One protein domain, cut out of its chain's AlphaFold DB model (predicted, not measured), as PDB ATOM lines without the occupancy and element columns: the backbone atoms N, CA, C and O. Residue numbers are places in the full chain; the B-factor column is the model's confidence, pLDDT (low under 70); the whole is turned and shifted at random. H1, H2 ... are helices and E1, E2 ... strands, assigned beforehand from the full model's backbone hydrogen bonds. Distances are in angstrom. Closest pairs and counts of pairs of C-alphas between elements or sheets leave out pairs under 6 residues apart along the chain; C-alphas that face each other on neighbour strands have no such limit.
ATOM      1  N   ARG A  20      23.634 -24.541  -3.510       91.25
ATOM      2  CA  ARG A  20      22.267 -24.307  -3.985       91.25
ATOM      3  C   ARG A  20      22.208 -23.100  -4.921       91.25
ATOM      4  O   ARG A  20      21.646 -23.233  -6.002       91.25
ATOM      5  N   TRP A  21      22.816 -21.974  -4.551       92.38
ATOM      6  CA  TRP A  21      22.871 -20.790  -5.413       92.38
ATOM      7  C   TRP A  21      23.620 -21.036  -6.723       92.38
ATOM      8  O   TRP A  21      23.128 -20.638  -7.774       92.38
ATOM      9  N   ILE A  22      24.754 -21.744  -6.684       92.38
ATOM     10  CA  ILE A  22      25.513 -22.121  -7.888       92.38
ATOM     11  C   ILE A  22      24.644 -22.967  -8.826       92.38
ATOM     12  O   ILE A  22      24.567 -22.679 -10.018       92.38
ATOM     13  N   ARG A  23      23.935 -23.973  -8.296       92.62
ATOM     14  CA  ARG A  23      23.004 -24.787  -9.095       92.62
ATOM     15  C   ARG A  23      21.878 -23.950  -9.700       92.62
ATOM     16  O   ARG A  23      21.555 -24.145 -10.865       92.62
ATOM     17  N   SER A  24      21.309 -23.003  -8.950       90.25
ATOM     18  CA  SER A  24      20.312 -22.073  -9.496       90.25
ATOM     19  C   SER A  24      20.893 -21.215 -10.623       90.25
ATOM     20  O   SER A  24      20.249 -21.053 -11.656       90.25
ATOM     21  N   ALA A  25      22.124 -20.720 -10.472       91.56
ATOM     22  CA  ALA A  25      22.796 -19.899 -11.479       91.56
ATOM     23  C   ALA A  25      23.098 -20.660 -12.785       91.56
ATOM     24  O   ALA A  25      23.165 -20.041 -13.844       91.56
ATOM     25  N   MET A  26      23.212 -21.993 -12.742       91.94
ATOM     26  CA  MET A  26      23.332 -22.825 -13.951       91.94
ATOM     27  C   MET A  26      22.054 -22.835 -14.805       91.94
ATOM     28  O   MET A  26      22.129 -23.092 -16.001       91.94
ATOM     29  N   LEU A  27      20.888 -22.565 -14.206       92.69
ATOM     30  CA  LEU A  27      19.605 -22.476 -14.912       92.69
ATOM     31  C   LEU A  27      19.242 -21.023 -15.237       92.69
ATOM     32  O   LEU A  27      18.796 -20.718 -16.340       92.69
ATOM     33  N   THR A  28      19.440 -20.124 -14.271       90.75
ATOM     34  CA  THR A  28      19.127 -18.696 -14.371       90.75
ATOM     35  C   THR A  28      20.349 -17.880 -13.933       90.75
ATOM     36  O   THR A  28      20.477 -17.559 -12.749       90.75
ATOM     37  N   PRO A  29      21.269 -17.539 -14.855       88.94
ATOM     38  CA  PRO A  29      22.553 -16.919 -14.509       88.94
ATOM     39  C   PRO A  29      22.431 -15.457 -14.057       88.94
ATOM     40  O   PRO A  29      23.391 -14.886 -13.546       88.94
ATOM     41  N   CYS A  30      21.259 -14.844 -14.238       92.38
ATOM     42  CA  CYS A  30      20.958 -13.493 -13.788       92.38
ATOM     43  C   CYS A  30      19.884 -13.538 -12.698       92.38
ATOM     44  O   CYS A  30      18.803 -14.092 -12.904       92.38
ATOM     45  N   ILE A  31      20.184 -12.931 -11.550       91.00
ATOM     46  CA  ILE A  31      19.252 -12.748 -10.438       91.00
ATOM     47  C   ILE A  31      18.967 -11.251 -10.341       91.00
ATOM     48  O   ILE A  31      19.887 -10.457 -10.165       91.00
ATOM     49  N   VAL A  32      17.695 -10.872 -10.455       93.00
ATOM     50  CA  VAL A  32      17.249  -9.477 -10.367       93.00
ATOM     51  C   VAL A  32      16.544  -9.269  -9.032       93.00
ATOM     52  O   VAL A  32      15.676 -10.054  -8.651       93.00
ATOM     53  N   GLY A  33      16.913  -8.211  -8.317       91.75
ATOM     54  CA  GLY A  33      16.320  -7.843  -7.036       91.75
ATOM     55  C   GLY A  33      16.656  -6.404  -6.668       91.75
ATOM     56  O   GLY A  33      17.497  -5.765  -7.301       91.75
ATOM     57  N   THR A  34      15.993  -5.883  -5.641       92.31
ATOM     58  CA  THR A  34      16.329  -4.566  -5.088       92.31
ATOM     59  C   THR A  34      17.589  -4.653  -4.227       92.31
ATOM     60  O   THR A  34      17.949  -5.717  -3.720       92.31
ATOM     61  N   LEU A  35      18.249  -3.515  -4.001       92.06
ATOM     62  CA  LEU A  35      19.475  -3.450  -3.197       92.06
ATOM     63  C   LEU A  35      19.311  -4.011  -1.777       92.06
ATOM     64  O   LEU A  35      20.229  -4.643  -1.260       92.06
ATOM     65  N   TYR A  36      18.126  -3.854  -1.180       90.25
ATOM     66  CA  TYR A  36      17.808  -4.386   0.147       90.25
ATOM     67  C   TYR A  36      17.736  -5.919   0.191       90.25
ATOM     68  O   TYR A  36      17.944  -6.511   1.248       90.25
ATOM     69  N   GLN A  37      17.459  -6.579  -0.937       92.31
ATOM     70  CA  GLN A  37      17.371  -8.041  -1.007       92.31
ATOM     71  C   GLN A  37      18.742  -8.707  -1.143       92.31
ATOM     72  O   GLN A  37      18.900  -9.859  -0.749       92.31
ATOM     73  N   VAL A  38      19.742  -7.990  -1.664       92.31
ATOM     74  CA  VAL A  38      21.094  -8.522  -1.889       92.31
ATOM     75  C   VAL A  38      21.692  -9.155  -0.620       92.31
ATOM     76  O   VAL A  38      22.043 -10.336  -0.670       92.31
ATOM     77  N   PRO A  39      21.762  -8.468   0.539       90.31
ATOM     78  CA  PRO A  39      22.301  -9.083   1.752       90.31
ATOM     79  C   PRO A  39      21.442 -10.248   2.264       90.31
ATOM     80  O   PRO A  39      21.994 -11.173   2.852       90.31
ATOM     81  N   VAL A  40      20.127 -10.252   2.012       89.31
ATOM     82  CA  VAL A  40      19.225 -11.353   2.403       89.31
ATOM     83  C   VAL A  40      19.517 -12.614   1.589       89.31
ATOM     84  O   VAL A  40      19.600 -13.705   2.144       89.31
ATOM     85  N   PHE A  41      19.707 -12.480   0.277       91.06
ATOM     86  CA  PHE A  41      20.009 -13.621  -0.588       91.06
ATOM     87  C   PHE A  41      21.395 -14.189  -0.327       91.06
ATOM     88  O   PHE A  41      21.561 -15.410  -0.281       91.06
ATOM     89  N   PHE A  42      22.375 -13.311  -0.118       93.25
ATOM     90  CA  PHE A  42      23.779 -13.693  -0.061       93.25
ATOM     91  C   PHE A  42      24.360 -13.700   1.357       93.25
ATOM     92  O   PHE A  42      25.562 -13.502   1.543       93.25
ATOM     93  N   SER A  43      23.513 -13.994   2.346       92.25
ATOM     94  CA  SER A  43      23.919 -14.309   3.717       92.25
ATOM     95  C   SER A  43      23.278 -15.613   4.186       92.25
ATOM     96  O   SER A  43      22.143 -15.923   3.832       92.25
ATOM     97  N   TYR A  44      23.996 -16.373   5.008       92.31
ATOM     98  CA  TYR A  44      23.494 -17.582   5.665       92.31
ATOM     99  C   TYR A  44      23.677 -17.431   7.175       92.31
ATOM    100  O   TYR A  44      24.802 -17.225   7.620       92.31
ATOM    101  N   GLU A  45      22.595 -17.494   7.963       89.25
ATOM    102  CA  GLU A  45      22.632 -17.278   9.426       89.25
ATOM    103  C   GLU A  45      23.400 -15.997   9.821       89.25
ATOM    104  O   GLU A  45      24.302 -16.016  10.658       89.25
ATOM    105  N   ASN A  46      23.084 -14.874   9.164       87.00
ATOM    106  CA  ASN A  46      23.766 -13.578   9.320       87.00
ATOM    107  C   ASN A  46      25.264 -13.567   8.957       87.00
ATOM    108  O   ASN A  46      25.950 -12.579   9.218       87.00
ATOM    109  N   LYS A  47      25.787 -14.623   8.325       91.75
ATOM    110  CA  LYS A  47      27.152 -14.657   7.788       91.75
ATOM    111  C   LYS A  47      27.129 -14.282   6.301       91.75
ATOM    112  O   LYS A  47      26.571 -15.049   5.509       91.75
ATOM    113  N   PRO A  48      27.713 -13.137   5.909       93.62
ATOM    114  CA  PRO A  48      27.763 -12.715   4.514       93.62
ATOM    115  C   PRO A  48      28.673 -13.627   3.689       93.62
ATOM    116  O   PRO A  48      29.739 -14.056   4.135       93.62
ATOM    117  N   MET A  49      28.272 -13.901   2.451       95.06
ATOM    118  CA  MET A  49      29.067 -14.664   1.493       95.06
ATOM    119  C   MET A  49      29.939 -13.709   0.671       95.06
ATOM    120  O   MET A  49      29.609 -13.358  -0.461       95.06
ATOM    121  N   PHE A  50      31.048 -13.259   1.260       95.50
ATOM    122  CA  PHE A  50      31.982 -12.346   0.597       95.50
ATOM    123  C   PHE A  50      32.509 -12.910  -0.725       95.50
ATOM    124  O   PHE A  50      32.823 -14.098  -0.818       95.50
ATOM    125  N   ASN A  51      32.645 -12.041  -1.732       95.69
ATOM    126  CA  ASN A  51      33.133 -12.397  -3.071       95.69
ATOM    127  C   ASN A  51      32.404 -13.589  -3.727       95.69
ATOM    128  O   ASN A  51      32.990 -14.289  -4.555       95.69
ATOM    129  N   PHE A  52      31.148 -13.857  -3.362       95.44
ATOM    130  CA  PHE A  52      30.375 -14.955  -3.939       95.44
ATOM    131  C   PHE A  52      29.773 -14.594  -5.299       95.44
ATOM    132  O   PHE A  52      29.791 -15.413  -6.212       95.44
ATOM    133  N   ILE A  53      29.269 -13.367  -5.447       95.56
ATOM    134  CA  ILE A  53      28.668 -12.882  -6.693       95.56
ATOM    135  C   ILE A  53      29.789 -12.607  -7.705       95.56
ATOM    136  O   ILE A  53      30.701 -11.826  -7.432       95.56
ATOM    137  N   ASP A  54      29.736 -13.214  -8.891       96.06
ATOM    138  CA  ASP A  54      30.778 -13.007  -9.906       96.06
ATOM    139  C   ASP A  54      30.756 -11.589 -10.494       96.06
ATOM    140  O   ASP A  54      31.806 -10.959 -10.644       96.06
ATOM    141  N   LEU A  55      29.561 -11.076 -10.797       96.62
ATOM    142  CA  LEU A  55      29.333  -9.724 -11.298       96.62
ATOM    143  C   LEU A  55      28.065  -9.144 -10.669       96.62
ATOM    144  O   LEU A  55      26.972  -9.660 -10.884       96.62
ATOM    145  N   PHE A  56      28.216  -8.053  -9.924       96.12
ATOM    146  CA  PHE A  56      27.097  -7.286  -9.393       96.12
ATOM    147  C   PHE A  56      26.857  -6.060 -10.277       96.12
ATOM    148  O   PHE A  56      27.759  -5.247 -10.472       96.12
ATOM    149  N   ILE A  57      25.654  -5.951 -10.839       96.25
ATOM    150  CA  ILE A  57      25.240  -4.839 -11.695       96.25
ATOM    151  C   ILE A  57      24.183  -4.028 -10.956       96.25
ATOM    152  O   ILE A  57      23.222  -4.600 -10.438       96.25
ATOM    153  N   THR A  58      24.329  -2.710 -10.951       95.38
ATOM    154  CA  THR A  58      23.270  -1.797 -10.515       95.38
ATOM    155  C   THR A  58      22.892  -0.881 -11.664       95.38
ATOM    156  O   THR A  58      23.745  -0.213 -12.248       95.38
ATOM    157  N   ASP A  59      21.605  -0.856 -11.989       94.06
ATOM    158  CA  ASP A  59      21.038   0.138 -12.894       94.06
ATOM    159  C   ASP A  59      20.605   1.380 -12.103       94.06
ATOM    160  O   ASP A  59      20.387   1.303 -10.892       94.06
ATOM    161  N   GLU A  60      20.519   2.529 -12.772       93.06
ATOM    162  CA  GLU A  60      20.193   3.825 -12.158       93.06
ATOM    163  C   GLU A  60      21.074   4.165 -10.936       93.06
ATOM    164  O   GLU A  60      20.647   4.792  -9.967       93.06
ATOM    165  N   SER A  61      22.356   3.791 -10.991       95.06
ATOM    166  CA  SER A  61      23.328   3.932  -9.894       95.06
ATOM    167  C   SER A  61      23.533   5.380  -9.435       95.06
ATOM    168  O   SER A  61      24.014   5.619  -8.327       95.06
ATOM    169  N   GLY A  62      23.186   6.361 -10.277       93.75
ATOM    170  CA  GLY A  62      23.211   7.784  -9.925       93.75
ATOM    171  C   GLY A  62      22.176   8.149  -8.860       93.75
ATOM    172  O   GLY A  62      22.357   9.134  -8.158       93.75
ATOM    173  N   GLN A  63      21.150   7.312  -8.688       92.94
ATOM    174  CA  GLN A  63      20.018   7.512  -7.779       92.94
ATOM    175  C   GLN A  63      20.158   6.717  -6.475       92.94
ATOM    176  O   GLN A  63      19.293   6.772  -5.603       92.94
ATOM    177  N   VAL A  64      21.248   5.959  -6.338       93.56
ATOM    178  CA  VAL A  64      21.513   5.105  -5.182       93.56
ATOM    179  C   VAL A  64      22.434   5.833  -4.216       93.56
ATOM    180  O   VAL A  64      23.593   6.100  -4.550       93.56
ATOM    181  N   SER A  65      21.943   6.103  -3.006       93.69
ATOM    182  CA  SER A  65      22.785   6.632  -1.935       93.69
ATOM    183  C   SER A  65      23.861   5.606  -1.540       93.69
ATOM    184  O   SER A  65      23.558   4.408  -1.441       93.69
ATOM    185  N   PRO A  66      25.118   6.023  -1.313       92.12
ATOM    186  CA  PRO A  66      26.231   5.105  -1.066       92.12
ATOM    187  C   PRO A  66      26.001   4.170   0.123       92.12
ATOM    188  O   PRO A  66      26.336   2.986   0.049       92.12
ATOM    189  N   GLU A  67      25.392   4.663   1.195       89.62
ATOM    190  CA  GLU A  67      25.119   3.922   2.426       89.62
ATOM    191  C   GLU A  67      24.187   2.718   2.222       89.62
ATOM    192  O   GLU A  67      24.254   1.759   2.987       89.62
ATOM    193  N   ILE A  68      23.368   2.721   1.163       90.38
ATOM    194  CA  ILE A  68      22.444   1.622   0.854       90.38
ATOM    195  C   ILE A  68      23.190   0.426   0.245       90.38
ATOM    196  O   ILE A  68      22.848  -0.723   0.517       90.38
ATOM    197  N   CYS A  69      24.197   0.675  -0.598       89.81
ATOM    198  CA  CYS A  69      24.789  -0.367  -1.444       89.81
ATOM    199  C   CYS A  69      26.254  -0.691  -1.132       89.81
ATOM    200  O   CYS A  69      26.716  -1.778  -1.479       89.81
ATOM    201  N   THR A  70      27.005   0.212  -0.496       88.81
ATOM    202  CA  THR A  70      28.471   0.070  -0.380       88.81
ATOM    203  C   THR A  70      28.875  -1.223   0.334       88.81
ATOM    204  O   THR A  70      29.791  -1.905  -0.121       88.81
ATOM    205  N   ALA A  71      28.157  -1.626   1.388       89.56
ATOM    206  CA  ALA A  71      28.415  -2.893   2.078       89.56
ATOM    207  C   ALA A  71      28.163  -4.113   1.172       89.56
ATOM    208  O   ALA A  71      28.961  -5.052   1.158       89.56
ATOM    209  N   SER A  72      27.101  -4.075   0.361       92.69
ATOM    210  CA  SER A  72      26.747  -5.145  -0.580       92.69
ATOM    211  C   SER A  72      27.798  -5.350  -1.673       92.69
ATOM    212  O   SER A  72      27.904  -6.453  -2.203       92.69
ATOM    213  N   LEU A  73      28.628  -4.343  -1.978       93.25
ATOM    214  CA  LEU A  73      29.738  -4.499  -2.926       93.25
ATOM    215  C   LEU A  73      30.761  -5.552  -2.465       93.25
ATOM    216  O   LEU A  73      31.360  -6.214  -3.303       93.25
ATOM    217  N   SER A  74      30.925  -5.762  -1.152       94.81
ATOM    218  CA  SER A  74      31.840  -6.781  -0.599       94.81
ATOM    219  C   SER A  74      31.415  -8.229  -0.894       94.81
ATOM    220  O   SER A  74      32.214  -9.163  -0.790       94.81
ATOM    221  N   LEU A  75      30.155  -8.432  -1.284       95.81
ATOM    222  CA  LEU A  75      29.607  -9.736  -1.656       95.81
ATOM    223  C   LEU A  75      29.994 -10.136  -3.087       95.81
ATOM    224  O   LEU A  75      29.761 -11.279  -3.476       95.81
ATOM    225  N   ALA A  76      30.588  -9.223  -3.864       96.56
ATOM    226  CA  ALA A  76      30.848  -9.399  -5.285       96.56
ATOM    227  C   ALA A  76      32.329  -9.263  -5.656       96.56
ATOM    228  O   ALA A  76      33.047  -8.419  -5.133       96.56
ATOM    229  N   LYS A  77      32.768 -10.068  -6.629       97.00
ATOM    230  CA  LYS A  77      34.132 -10.021  -7.187       97.00
ATOM    231  C   LYS A  77      34.327  -8.840  -8.138       97.00
ATOM    232  O   LYS A  77      35.422  -8.290  -8.236       97.00
ATOM    233  N   LYS A  78      33.282  -8.493  -8.894       95.75
ATOM    234  CA  LYS A  78      33.263  -7.394  -9.866       95.75
ATOM    235  C   LYS A  78      31.976  -6.600  -9.719       95.75
ATOM    236  O   LYS A  78      30.927  -7.162  -9.409       95.75
ATOM    237  N   TYR A  79      32.066  -5.309 -10.008       94.44
ATOM    238  CA  TYR A  79      30.948  -4.383  -9.936       94.44
ATOM    239  C   TYR A  79      30.839  -3.570 -11.230       94.44
ATOM    240  O   TYR A  79      31.848  -3.076 -11.738       94.44
ATOM    241  N   LEU A  80      29.622  -3.447 -11.759       95.12
ATOM    242  CA  LEU A  80      29.287  -2.619 -12.913       95.12
ATOM    243  C   LEU A  80      28.157  -1.660 -12.531       95.12
ATOM    244  O   LEU A  80      27.026  -2.079 -12.299       95.12
ATOM    245  N   ALA A  81      28.474  -0.369 -12.514       95.38
ATOM    246  CA  ALA A  81      27.489   0.687 -12.352       95.38
ATOM    247  C   ALA A  81      26.968   1.127 -13.723       95.38
ATOM    248  O   ALA A  81      27.753   1.498 -14.597       95.38
ATOM    249  N   VAL A  82      25.651   1.127 -13.886       95.75
ATOM    250  CA  VAL A  82      24.950   1.784 -14.991       95.75
ATOM    251  C   VAL A  82      24.121   2.915 -14.399       95.75
ATOM    252  O   VAL A  82      23.507   2.757 -13.344       95.75
ATOM    253  N   GLY A  83      24.160   4.087 -15.022       94.19
ATOM    254  CA  GLY A  83      23.445   5.265 -14.550       94.19
ATOM    255  C   GLY A  83      24.085   6.555 -15.035       94.19
ATOM    256  O   GLY A  83      25.025   6.549 -15.829       94.19
ATOM    257  N   ASP A  84      23.567   7.669 -14.536       93.19
ATOM    258  CA  ASP A  84      23.958   9.001 -14.975       93.19
ATOM    259  C   ASP A  84      23.957   9.968 -13.789       93.19
ATOM    260  O   ASP A  84      22.932  10.173 -13.141       93.19
ATOM    261  N   THR A  85      25.111  10.573 -13.503       93.50
ATOM    262  CA  THR A  85      25.259  11.542 -12.409       93.50
ATOM    263  C   THR A  85      24.658  12.903 -12.730       93.50
ATOM    264  O   THR A  85      24.569  13.734 -11.836       93.50
ATOM    265  N   LYS A  86      24.246  13.160 -13.977       93.06
ATOM    266  CA  LYS A  86      23.566  14.391 -14.398       93.06
ATOM    267  C   LYS A  86      22.042  14.267 -14.393       93.06
ATOM    268  O   LYS A  86      21.362  15.268 -14.627       93.06
ATOM    269  N   GLN A  87      21.497  13.083 -14.112       91.75
ATOM    270  CA  GLN A  87      20.058  12.857 -13.949       91.75
ATOM    271  C   GLN A  87      19.633  12.998 -12.480       91.75
ATOM    272  O   GLN A  87      20.179  13.842 -11.781       91.75
ATOM    273  N   ILE A  88      18.606  12.269 -12.039       88.94
ATOM    274  CA  ILE A  88      18.041  12.369 -10.690       88.94
ATOM    275  C   ILE A  88      19.099  11.980  -9.654       88.94
ATOM    276  O   ILE A  88      19.797  10.983  -9.816       88.94
ATOM    277  N   GLU A  89      19.184  12.763  -8.586       91.38
ATOM    278  CA  GLU A  89      20.036  12.468  -7.438       91.38
ATOM    279  C   GLU A  89      19.269  11.647  -6.385       91.38
ATOM    280  O   GLU A  89      18.034  11.702  -6.340       91.38
ATOM    281  N   PRO A  90      19.963  10.892  -5.517       90.88
ATOM    282  CA  PRO A  90      19.319  10.198  -4.413       90.88
ATOM    283  C   PRO A  90      18.608  11.177  -3.472       90.88
ATOM    284  O   PRO A  90      19.028  12.318  -3.284       90.88
ATOM    285  N   ILE A  91      17.549  10.710  -2.812       88.12
ATOM    286  CA  ILE A  91      16.943  11.459  -1.709       88.12
ATOM    287  C   ILE A  91      17.756  11.168  -0.449       88.12
ATOM    288  O   ILE A  91      17.606  10.110   0.165       88.12
ATOM    289  N   ASN A 128      26.618   9.468  -4.472       95.19
ATOM    290  CA  ASN A 128      25.863   8.435  -5.175       95.19
ATOM    291  C   ASN A 128      26.802   7.357  -5.725       95.19
ATOM    292  O   ASN A 128      27.987   7.598  -5.982       95.19
ATOM    293  N   LEU A 129      26.255   6.162  -5.927       94.56
ATOM    294  CA  LEU A 129      27.029   4.983  -6.295       94.56
ATOM    295  C   LEU A 129      27.652   5.076  -7.701       94.56
ATOM    296  O   LEU A 129      28.745   4.549  -7.927       94.56
ATOM    297  N   MET A 130      27.007   5.783  -8.636       95.38
ATOM    298  CA  MET A 130      27.582   6.038  -9.961       95.38
ATOM    299  C   MET A 130      28.866   6.861  -9.847       95.38
ATOM    300  O   MET A 130      29.884   6.471 -10.408       95.38
ATOM    301  N   LYS A 131      28.868   7.948  -9.070       94.38
ATOM    302  CA  LYS A 131      30.049   8.803  -8.870       94.38
ATOM    303  C   LYS A 131      31.222   8.026  -8.269       94.38
ATOM    304  O   LYS A 131      32.357   8.204  -8.712       94.38
ATOM    305  N   VAL A 132      30.953   7.119  -7.324       93.25
ATOM    306  CA  VAL A 132      31.969   6.208  -6.765       93.25
ATOM    307  C   VAL A 132      32.602   5.358  -7.872       93.25
ATOM    308  O   VAL A 132      33.828   5.281  -7.969       93.25
ATOM    309  N   ALA A 133      31.782   4.761  -8.742       93.25
ATOM    310  CA  ALA A 133      32.266   3.969  -9.869       93.25
ATOM    311  C   ALA A 133      33.046   4.813 -10.890       93.25
ATOM    312  O   ALA A 133      34.111   4.392 -11.340       93.25
ATOM    313  N   GLN A 134      32.565   6.019 -11.212       93.56
ATOM    314  CA  GLN A 134      33.218   6.927 -12.157       93.56
ATOM    315  C   GLN A 134      34.619   7.331 -11.682       93.56
ATOM    316  O   GLN A 134      35.565   7.277 -12.462       93.56
ATOM    317  N   ILE A 135      34.777   7.663 -10.395       90.81
ATOM    318  CA  ILE A 135      36.075   8.037  -9.803       90.81
ATOM    319  C   ILE A 135      37.064   6.864  -9.807       90.81
ATOM    320  O   ILE A 135      38.271   7.067  -9.931       90.81
ATOM    321  N   LYS A 136      36.578   5.626  -9.652       90.19
ATOM    322  CA  LYS A 136      37.425   4.420  -9.661       90.19
ATOM    323  C   LYS A 136      37.675   3.858 -11.060       90.19
ATOM    324  O   LYS A 136      38.569   3.026 -11.221       90.19
ATOM    325  N   SER A 137      36.915   4.291 -12.063       90.56
ATOM    326  CA  SER A 137      37.088   3.845 -13.440       90.56
ATOM    327  C   SER A 137      38.423   4.327 -14.004       90.56
ATOM    328  O   SER A 137      38.744   5.510 -13.970       90.56
ATOM    329  N   LYS A 138      39.187   3.407 -14.598       88.88
ATOM    330  CA  LYS A 138      40.380   3.754 -15.391       88.88
ATOM    331  C   LYS A 138      40.022   4.195 -16.813       88.88
ATOM    332  O   LYS A 138      40.799   4.893 -17.455       88.88
ATOM    333  N   PHE A 139      38.850   3.802 -17.304       87.75
ATOM    334  CA  PHE A 139      38.372   4.170 -18.633       87.75
ATOM    335  C   PHE A 139      37.795   5.578 -18.613       87.75
ATOM    336  O   PHE A 139      37.020   5.895 -17.717       87.75
ATOM    337  N   HIS A 140      38.144   6.385 -19.610       87.81
ATOM    338  CA  HIS A 140      37.597   7.720 -19.833       87.81
ATOM    339  C   HIS A 140      37.411   7.891 -21.338       87.81
ATOM    340  O   HIS A 140      38.395   7.982 -22.068       87.81
ATOM    341  N   LYS A 141      36.164   7.914 -21.829       87.50
ATOM    342  CA  LYS A 141      35.922   8.181 -23.261       87.50
ATOM    343  C   LYS A 141      36.329   9.611 -23.638       87.50
ATOM    344  O   LYS A 141      36.885   9.828 -24.709       87.50
ATOM    345  N   TYR A 142      36.077  10.565 -22.742       84.12
ATOM    346  CA  TYR A 142      36.471  11.965 -22.880       84.12
ATOM    347  C   TYR A 142      37.183  12.415 -21.602       84.12
ATOM    348  O   TYR A 142      36.647  12.236 -20.514       84.12
ATOM    349  N   SER A 143      38.376  13.002 -21.724       79.38
ATOM    350  CA  SER A 143      39.259  13.326 -20.588       79.38
ATOM    351  C   SER A 143      38.703  14.362 -19.602       79.38
ATOM    352  O   SER A 143      39.113  14.374 -18.449       79.38
ATOM    353  N   HIS A 144      37.787  15.225 -20.048       79.12
ATOM    354  CA  HIS A 144      37.132  16.247 -19.222       79.12
ATOM    355  C   HIS A 144      35.826  15.760 -18.578       79.12
ATOM    356  O   HIS A 144      35.297  16.436 -17.700       79.12
ATOM    357  N   LEU A 145      35.296  14.606 -19.001       79.81
ATOM    358  CA  LEU A 145      34.123  14.002 -18.376       79.81
ATOM    359  C   LEU A 145      34.539  13.042 -17.260       79.81
ATOM    360  O   LEU A 145      35.677  12.577 -17.190       79.81
ATOM    361  N   SER A 146      33.586  12.720 -16.388       83.50
ATOM    362  CA  SER A 146      33.777  11.719 -15.340       83.50
ATOM    363  C   SER A 146      34.126  10.347 -15.931       83.50
ATOM    364  O   SER A 146      33.666   9.991 -17.019       83.50
ATOM    365  N   GLY A 147      34.934   9.574 -15.201       87.75
ATOM    366  CA  GLY A 147      35.387   8.258 -15.646       87.75
ATOM    367  C   GLY A 147      34.247   7.289 -15.938       87.75
ATOM    368  O   GLY A 147      33.169   7.360 -15.363       87.75
ATOM    369  N   GLY A 148      34.492   6.367 -16.857       90.75
ATOM    370  CA  GLY A 148      33.546   5.367 -17.331       90.75
ATOM    371  C   GLY A 148      33.413   5.368 -18.852       90.75
ATOM    372  O   GLY A 148      34.063   6.129 -19.577       90.75
ATOM    373  N   LEU A 149      32.549   4.481 -19.338       91.19
ATOM    374  CA  LEU A 149      32.127   4.460 -20.734       91.19
ATOM    375  C   LEU A 149      30.950   5.421 -20.908       91.19
ATOM    376  O   LEU A 149      29.916   5.260 -20.268       91.19
ATOM    377  N   PHE A 150      31.105   6.408 -21.789       92.25
ATOM    378  CA  PHE A 150      30.039   7.347 -22.132       92.25
ATOM    379  C   PHE A 150      29.341   6.920 -23.430       92.25
ATOM    380  O   PHE A 150      29.941   6.921 -24.515       92.25
ATOM    381  N   LEU A 151      28.064   6.555 -23.327       93.50
ATOM    382  CA  LEU A 151      27.223   6.232 -24.479       93.50
ATOM    383  C   LEU A 151      26.739   7.543 -25.114       93.50
ATOM    384  O   LEU A 151      25.912   8.237 -24.533       93.50
TER     385      LEU A 151
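This is residues 20 to 91 and 128 to 151 of the 520 residues of a protein of Vagococcus entomophilus (UniProt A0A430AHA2). There is little regular structure: a tiny parallel sheet, E1 beside E2, sits in the middle with H5 packed on E2, while residues 23 to 28 stick out at one end and the loop of residues 137 to 151 makes the other. The printed part has 96 residues, 35 in named elements, mostly helix, in the order H1 H2 E1 H3 H4 E2 H5. It is only just compact, close to loose, with a radius of gyration of the C-alphas of 14.6 A, and spans 45 by 29 by 19 A.

H1, residues 20 to 27, is apart from H2, residues 38 to 41. H2 is close but not clearly touching H4, residues 71 to 75; their closest C-alphas, Pro 39 and Ser 72, are 6.4 A apart. E1, residues 56 to 58, H3, residues 66 to 69, H4 and E2, residues 79 to 81, form a strand-helix-strand unit, parallel strands joined through helices, with a right-handed crossover; N 80 and O 56 are within hydrogen-bond range at 2.9 A. The closest C-alphas of E2 and H5, residues 129 to 136, are Ala 81 and Met 130, 5.9 A. Every O i to N i+4 pair is within range in H5, 3 of 4 in H1, 0 of 1 in H4, where 2 of 2 O i to N i+3 pairs are.

H1, 11.4 A long, begins at C-alpha 20 (22.267, -24.307, -3.985); H5, 10.9 A, ends at C-alpha 136 (37.425, 4.420, -9.661).

Residues 92 to 127 are cut out; C-alphas 91 and 128 are 10.0 A apart. The link H2 to E1 is long. No printed residue is under 70 in pLDDT.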